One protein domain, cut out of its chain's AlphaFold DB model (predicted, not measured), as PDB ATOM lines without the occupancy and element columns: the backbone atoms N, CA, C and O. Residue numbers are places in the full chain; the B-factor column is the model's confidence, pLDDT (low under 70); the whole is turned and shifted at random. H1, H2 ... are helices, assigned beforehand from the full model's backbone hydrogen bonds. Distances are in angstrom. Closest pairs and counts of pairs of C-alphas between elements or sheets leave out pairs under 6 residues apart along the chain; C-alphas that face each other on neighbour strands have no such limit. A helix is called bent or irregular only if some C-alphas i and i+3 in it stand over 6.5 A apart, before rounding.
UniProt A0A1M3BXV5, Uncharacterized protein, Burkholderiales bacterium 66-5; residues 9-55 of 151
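AT A GLANCE: This is residues 9 to 55 of the 151 residues of an uncharacterized protein of Burkholderiales bacterium 66-5 (UniProt A0A1M3BXV5). Two long helices, H1 and then H2, make a V: they come near each other at the point of the V, where residues 28 to 31 join them, and spread apart toward their other ends, with the space between the arms empty. A short tail, residues 51 to 55, follows H2 at the open end. The printed part has 47 residues with two named helices and no named strand, and its class is all helix. It is only just loose, close to extended, with a radius of gyration of the C-alphas of 13.8 A, and its flat outline spans 36 by 29 by 11 A.

HOW THE PARTS SIT: H1, residues 10 to 27, and H2, residues 32 to 50, are close but not clearly touching, with 1 pair of C-alphas within 8 A. Their closest C-alphas are those of Gly 27 and Ala 35, 7.6 A apart. They run opposite ways at a steep tilt of 37 degrees, only just steep, and their centres are 18.8 A apart. In H1 and H2 every O i to N i+4 pair is within hydrogen-bond range.

IN THESE COORDINATES: H1 runs from C-alpha 10 at (20.561, 12.104, 26.093) to C-alpha 27 at (21.646, -13.619, 26.575), 25.8 A. The link of 4 residues to H2 is tight. H2, the longest helix with 19 residues, runs from C-alpha 32 at (19.918, -22.966, 22.402) to C-alpha 50 at (11.683, -2.435, 6.994), 27.0 A. Neither helix is bent.

THE WHOLE: The two C-alphas farthest apart are those of Thr 9 and Asp 33, 36.5 A. Residues 9 to 26, 28 to 34 and 39 to 55 stand free. The printed part has no cut. Its mean pLDDT is 82.2, and residues 49 to 55, of which 49 and 50 belong to H2, are under 70.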
ATOM      1  N   THR A   9      15.714  12.159  26.259       89.81
ATOM      2  CA  THR A   9      16.840  12.940  26.778       89.81
ATOM      3  C   THR A   9      18.144  12.146  26.601       89.81
ATOM      4  O   THR A   9      18.147  10.924  26.767       89.81
ATOM      5  N   PRO A  10      19.293  12.800  26.347       89.69
ATOM      6  CA  PRO A  10      20.561  12.104  26.093       89.69
ATOM      7  C   PRO A  10      21.011  11.202  27.259       89.69
ATOM      8  O   PRO A  10      21.700  10.201  27.050       89.69
ATOM      9  N   ARG A  11      20.593  11.515  28.496       90.69
ATOM     10  CA  ARG A  11      20.796  10.641  29.665       90.69
ATOM     11  C   ARG A  11      19.934   9.380  29.611       90.69
ATOM     12  O   ARG A  11      20.455   8.301  29.889       90.69
ATOM     13  N   ALA A  12      18.658   9.500  29.242       89.25
ATOM     14  CA  ALA A  12      17.770   8.351  29.081       89.25
ATOM     15  C   ALA A  12      18.274   7.416  27.969       89.25
ATOM     16  O   ALA A  12      18.331   6.205  28.176       89.25
ATOM     17  N   ASP A  13      18.765   7.967  26.857       92.00
ATOM     18  CA  ASP A  13      19.367   7.181  25.771       92.00
ATOM     19  C   ASP A  13      20.649   6.455  26.194       92.00
ATOM     20  O   ASP A  13      20.891   5.306  25.812       92.00
ATOM     21  N   ALA A  14      21.507   7.104  26.984       91.12
ATOM     22  CA  ALA A  14      22.700   6.460  27.526       91.12
ATOM     23  C   ALA A  14      22.340   5.316  28.488       91.12
ATOM     24  O   ALA A  14      22.964   4.253  28.450       91.12
ATOM     25  N   PHE A  15      21.318   5.511  29.322       94.12
ATOM     26  CA  PHE A  15      20.823   4.494  30.243       94.12
ATOM     27  C   PHE A  15      20.192   3.304  29.507       94.12
ATOM     28  O   PHE A  15      20.576   2.159  29.752       94.12
ATOM     29  N   ALA A  16      19.315   3.566  28.535       90.94
ATOM     30  CA  ALA A  16      18.694   2.537  27.706       90.94
ATOM     31  C   ALA A  16      19.741   1.682  26.975       90.94
ATOM     32  O   ALA A  16      19.652   0.453  26.975       90.94
ATOM     33  N   ARG A  17      20.796   2.306  26.426       92.62
ATOM     34  CA  ARG A  17      21.913   1.580  25.796       92.62
ATOM     35  C   ARG A  17      22.670   0.682  26.774       92.62
ATOM     36  O   ARG A  17      23.028  -0.433  26.405       92.62
ATOM     37  N   ARG A  18      22.893   1.127  28.017       95.00
ATOM     38  CA  ARG A  18      23.538   0.300  29.057       95.00
ATOM     39  C   ARG A  18      22.692  -0.920  29.413       95.00
ATOM     40  O   ARG A  18      23.241  -2.015  29.515       95.00
ATOM     41  N   ILE A  19      21.378  -0.746  29.552       94.94
ATOM     42  CA  ILE A  19      20.449  -1.860  29.796       94.94
ATOM     43  C   ILE A  19      20.482  -2.843  28.626       94.94
ATOM     44  O   ILE A  19      20.669  -4.039  28.838       94.94
ATOM     45  N   ALA A  20      20.362  -2.349  27.393       91.69
ATOM     46  CA  ALA A  20      20.390  -3.192  26.202       91.69
ATOM     47  C   ALA A  20      21.699  -3.995  26.093       91.69
ATOM     48  O   ALA A  20      21.665  -5.186  25.778       91.69
ATOM     49  N   ALA A  21      22.841  -3.376  26.407       91.56
ATOM     50  CA  ALA A  21      24.135  -4.053  26.430       91.56
ATOM     51  C   ALA A  21      24.186  -5.161  27.495       91.56
ATOM     52  O   ALA A  21      24.587  -6.283  27.189       91.56
ATOM     53  N   ARG A  22      23.712  -4.886  28.719       91.62
ATOM     54  CA  ARG A  22      23.651  -5.886  29.799       91.62
ATOM     55  C   ARG A  22      22.727  -7.056  29.468       91.62
ATOM     56  O   ARG A  22      23.112  -8.197  29.693       91.62
ATOM     57  N   LEU A  23      21.550  -6.790  28.898       88.88
ATOM     58  CA  LEU A  23      20.613  -7.832  28.461       88.88
ATOM     59  C   LEU A  23      21.193  -8.690  27.333       88.88
ATOM     60  O   LEU A  23      20.981  -9.897  27.313       88.88
ATOM     61  N   THR A  24      21.939  -8.074  26.413       86.50
ATOM     62  CA  THR A  24      22.603  -8.801  25.324       86.50
ATOM     63  C   THR A  24      23.680  -9.728  25.876       86.50
ATOM     64  O   THR A  24      23.674 -10.906  25.551       86.50
ATOM     65  N   GLN A  25      24.526  -9.228  26.781       87.00
ATOM     66  CA  GLN A  25      25.573 -10.022  27.429       87.00
ATOM     67  C   GLN A  25      25.000 -11.176  28.271       87.00
ATOM     68  O   GLN A  25      25.549 -12.271  28.283       87.00
ATOM     69  N   ALA A  26      23.880 -10.955  28.967       83.50
ATOM     70  CA  ALA A  26      23.203 -12.011  29.723       83.50
ATOM     71  C   ALA A  26      22.538 -13.067  28.816       83.50
ATOM     72  O   ALA A  26      22.310 -14.195  29.248       83.50
ATOM     73  N   GLY A  27      22.235 -12.715  27.562       83.38
ATOM     74  CA  GLY A  27      21.646 -13.619  26.575       83.38
ATOM     75  C   GLY A  27      22.606 -14.682  26.035       83.38
ATOM     76  O   GLY A  27      22.133 -15.681  25.498       83.38
ATOM     77  N   ASP A  28      23.920 -14.513  26.206       78.38
ATOM     78  CA  ASP A  28      24.929 -15.460  25.704       78.38
ATOM     79  C   ASP A  28      24.943 -16.790  26.480       78.38
ATOM     80  O   ASP A  28      25.411 -17.804  25.968       78.38
ATOM     81  N   HIS A  29      24.388 -16.814  27.696       80.94
ATOM     82  CA  HIS A  29      24.310 -18.009  28.547       80.94
ATOM     83  C   HIS A  29      22.941 -18.716  28.469       80.94
ATOM     84  O   HIS A  29      22.567 -19.499  29.347       80.94
ATOM     85  N   LEU A  30      22.144 -18.403  27.445       82.69
ATOM     86  CA  LEU A  30      20.788 -18.914  27.290       82.69
ATOM     87  C   LEU A  30      20.778 -20.244  26.525       82.69
ATOM     88  O   LEU A  30      21.548 -20.446  25.589       82.69
ATOM     89  N   HIS A  31      19.872 -21.149  26.900       87.12
ATOM     90  CA  HIS A  31      19.706 -22.432  26.213       87.12
ATOM     91  C   HIS A  31      19.408 -22.210  24.719       87.12
ATOM     92  O   HIS A  31      18.639 -21.312  24.362       87.12
ATOM     93  N   HIS A  32      19.988 -23.056  23.864       85.94
ATOM     94  CA  HIS A  32      19.918 -22.966  22.402       85.94
ATOM     95  C   HIS A  32      18.499 -22.702  21.858       85.94
ATOM     96  O   HIS A  32      18.308 -21.789  21.056       85.94
ATOM     97  N   ASP A  33      17.483 -23.404  22.370       87.12
ATOM     98  CA  ASP A  33      16.088 -23.239  21.935       87.12
ATOM     99  C   ASP A  33      15.537 -21.823  22.160       87.12
ATOM    100  O   ASP A  33      14.775 -21.293  21.347       87.12
ATOM    101  N   ILE A  34      15.919 -21.170  23.260       86.00
ATOM    102  CA  ILE A  34      15.462 -19.809  23.559       86.00
ATOM    103  C   ILE A  34      16.222 -18.793  22.701       86.00
ATOM    104  O   ILE A  34      15.618 -17.831  22.215       86.00
ATOM    105  N   ALA A  35      17.515 -19.026  22.457       87.38
ATOM    106  CA  ALA A  35      18.311 -18.201  21.554       87.38
ATOM    107  C   ALA A  35      17.731 -18.217  20.127       87.38
ATOM    108  O   ALA A  35      17.600 -17.159  19.503       87.38
ATOM    109  N   GLU A  36      17.287 -19.381  19.645       89.50
ATOM    110  CA  GLU A  36      16.702 -19.511  18.309       89.50
ATOM    111  C   GLU A  36      15.325 -18.834  18.208       89.50
ATOM    112  O   GLU A  36      15.044 -18.096  17.257       89.50
ATOM    113  N   ARG A  37      14.480 -18.958  19.242       87.12
ATOM    114  CA  ARG A  37      13.202 -18.220  19.310       87.12
ATOM    115  C   ARG A  37      13.419 -16.706  19.334       87.12
ATOM    116  O   ARG A  37      12.694 -15.972  18.654       87.12
ATOM    117  N   LEU A  38      14.431 -16.230  20.060       88.12
ATOM    118  CA  LEU A  38      14.800 -14.814  20.099       88.12
ATOM    119  C   LEU A  38      15.331 -14.331  18.741       88.12
ATOM    120  O   LEU A  38      14.972 -13.240  18.287       88.12
ATOM    121  N   ARG A  39      16.138 -15.151  18.056       85.44
ATOM    122  CA  ARG A  39      16.620 -14.882  16.694       85.44
ATOM    123  C   ARG A  39      15.453 -14.735  15.719       85.44
ATOM    124  O   ARG A  39      15.383 -13.730  15.007       85.44
ATOM    125  N   ALA A  40      14.505 -15.670  15.737       89.25
ATOM    126  CA  ALA A  40      13.302 -15.613  14.909       89.25
ATOM    127  C   ALA A  40      12.460 -14.357  15.203       89.25
ATOM    128  O   ALA A  40      12.021 -13.671  14.274       89.25
ATOM    129  N   ALA A  41      12.278 -14.004  16.480       85.88
ATOM    130  CA  ALA A  41      11.581 -12.782  16.878       85.88
ATOM    131  C   ALA A  41      12.292 -11.514  16.367       85.88
ATOM    132  O   ALA A  41      11.636 -10.620  15.830       85.88
ATOM    133  N   ARG A  42      13.631 -11.453  16.443       85.81
ATOM    134  CA  ARG A  42      14.431 -10.331  15.921       85.81
ATOM    135  C   ARG A  42      14.281 -10.182  14.409       85.81
ATOM    136  O   ARG A  42      14.069  -9.068  13.933       85.81
ATOM    137  N   VAL A  43      14.350 -11.281  13.655       90.00
ATOM    138  CA  VAL A  43      14.145 -11.261  12.195       90.00
ATOM    139  C   VAL A  43      12.753 -10.722  11.854       90.00
ATOM    140  O   VAL A  43      12.630  -9.853  10.989       90.00
ATOM    141  N   ARG A  44      11.714 -11.154  12.583       84.94
ATOM    142  CA  ARG A  44      10.340 -10.651  12.415       84.94
ATOM    143  C   ARG A  44      10.227  -9.156  12.726       84.94
ATOM    144  O   ARG A  44       9.664  -8.421  11.920       84.94
ATOM    145  N   ALA A  45      10.797  -8.689  13.837       80.31
ATOM    146  CA  ALA A  45      10.766  -7.276  14.223       80.31
ATOM    147  C   ALA A  45      11.509  -6.376  13.216       80.31
ATOM    148  O   ALA A  45      11.021  -5.308  12.844       80.31
ATOM    149  N   VAL A  46      12.664  -6.818  12.707       85.75
ATOM    150  CA  VAL A  46      13.412  -6.080  11.675       85.75
ATOM    151  C   VAL A  46      12.645  -6.055  10.351       85.75
ATOM    152  O   VAL A  46      12.599  -5.011   9.701       85.75
ATOM    153  N   ALA A  47      12.007  -7.159   9.958       81.12
ATOM    154  CA  ALA A  47      11.149  -7.194   8.775       81.12
ATOM    155  C   ALA A  47       9.947  -6.241   8.908       81.12
ATOM    156  O   ALA A  47       9.596  -5.559   7.945       81.12
ATOM    157  N   GLN A  48       9.363  -6.132  10.105       73.19
ATOM    158  CA  GLN A  48       8.295  -5.174  10.406       73.19
ATOM    159  C   GLN A  48       8.777  -3.720  10.375       73.19
ATOM    160  O   GLN A  48       8.034  -2.866   9.911       73.19
ATOM    161  N   ARG A  49      10.017  -3.433  10.793       63.53
ATOM    162  CA  ARG A  49      10.621  -2.090  10.698       63.53
ATOM    163  C   ARG A  49      10.997  -1.695   9.264       63.53
ATOM    164  O   ARG A  49      10.979  -0.514   8.936       63.53
ATOM    165  N   LYS A  50      11.383  -2.664   8.422       58.94
ATOM    166  CA  LYS A  50      11.683  -2.435   6.994       58.94
ATOM    167  C   LYS A  50      10.427  -2.179   6.161       58.94
ATOM    168  O   LYS A  50      10.524  -1.581   5.095       58.94
ATOM    169  N   ARG A  51       9.257  -2.600   6.644       54.34
ATOM    170  CA  ARG A  51       7.989  -2.057   6.161       54.34
ATOM    171  C   ARG A  51       7.892  -0.642   6.739       54.34
ATOM    172  O   ARG A  51       7.977  -0.524   7.960       54.34
ATOM    173  N   PRO A  52       7.799   0.421   5.915       46.72
ATOM    174  CA  PRO A  52       7.645   1.777   6.435       46.72
ATOM    175  C   PRO A  52       6.518   1.743   7.459       46.72
ATOM    176  O   PRO A  52       5.488   1.127   7.196       46.72
ATOM    177  N   VAL A  53       6.796   2.295   8.641       47.84
ATOM    178  CA  VAL A  53       6.018   2.177   9.876       47.84
ATOM    179  C   VAL A  53       4.534   2.462   9.620       47.84
ATOM    180  O   VAL A  53       4.039   3.566   9.822       47.84
ATOM    181  N   ALA A  54       3.792   1.434   9.213       47.62
ATOM    182  CA  ALA A  54       2.390   1.308   9.527       47.62
ATOM    183  C   ALA A  54       2.394   0.952  11.009       47.62
ATOM    184  O   ALA A  54       2.640  -0.191  11.393       47.62
ATOM    185  N   GLN A  55       2.281   2.000  11.820       45.91
ATOM    186  CA  GLN A  55       2.125   1.961  13.266       45.91
ATOM    187  C   GLN A  55       1.344   0.702  13.671       45.91
ATOM    188  O   GLN A  55       0.286   0.451  13.078       45.91
TER     189      GLN A  55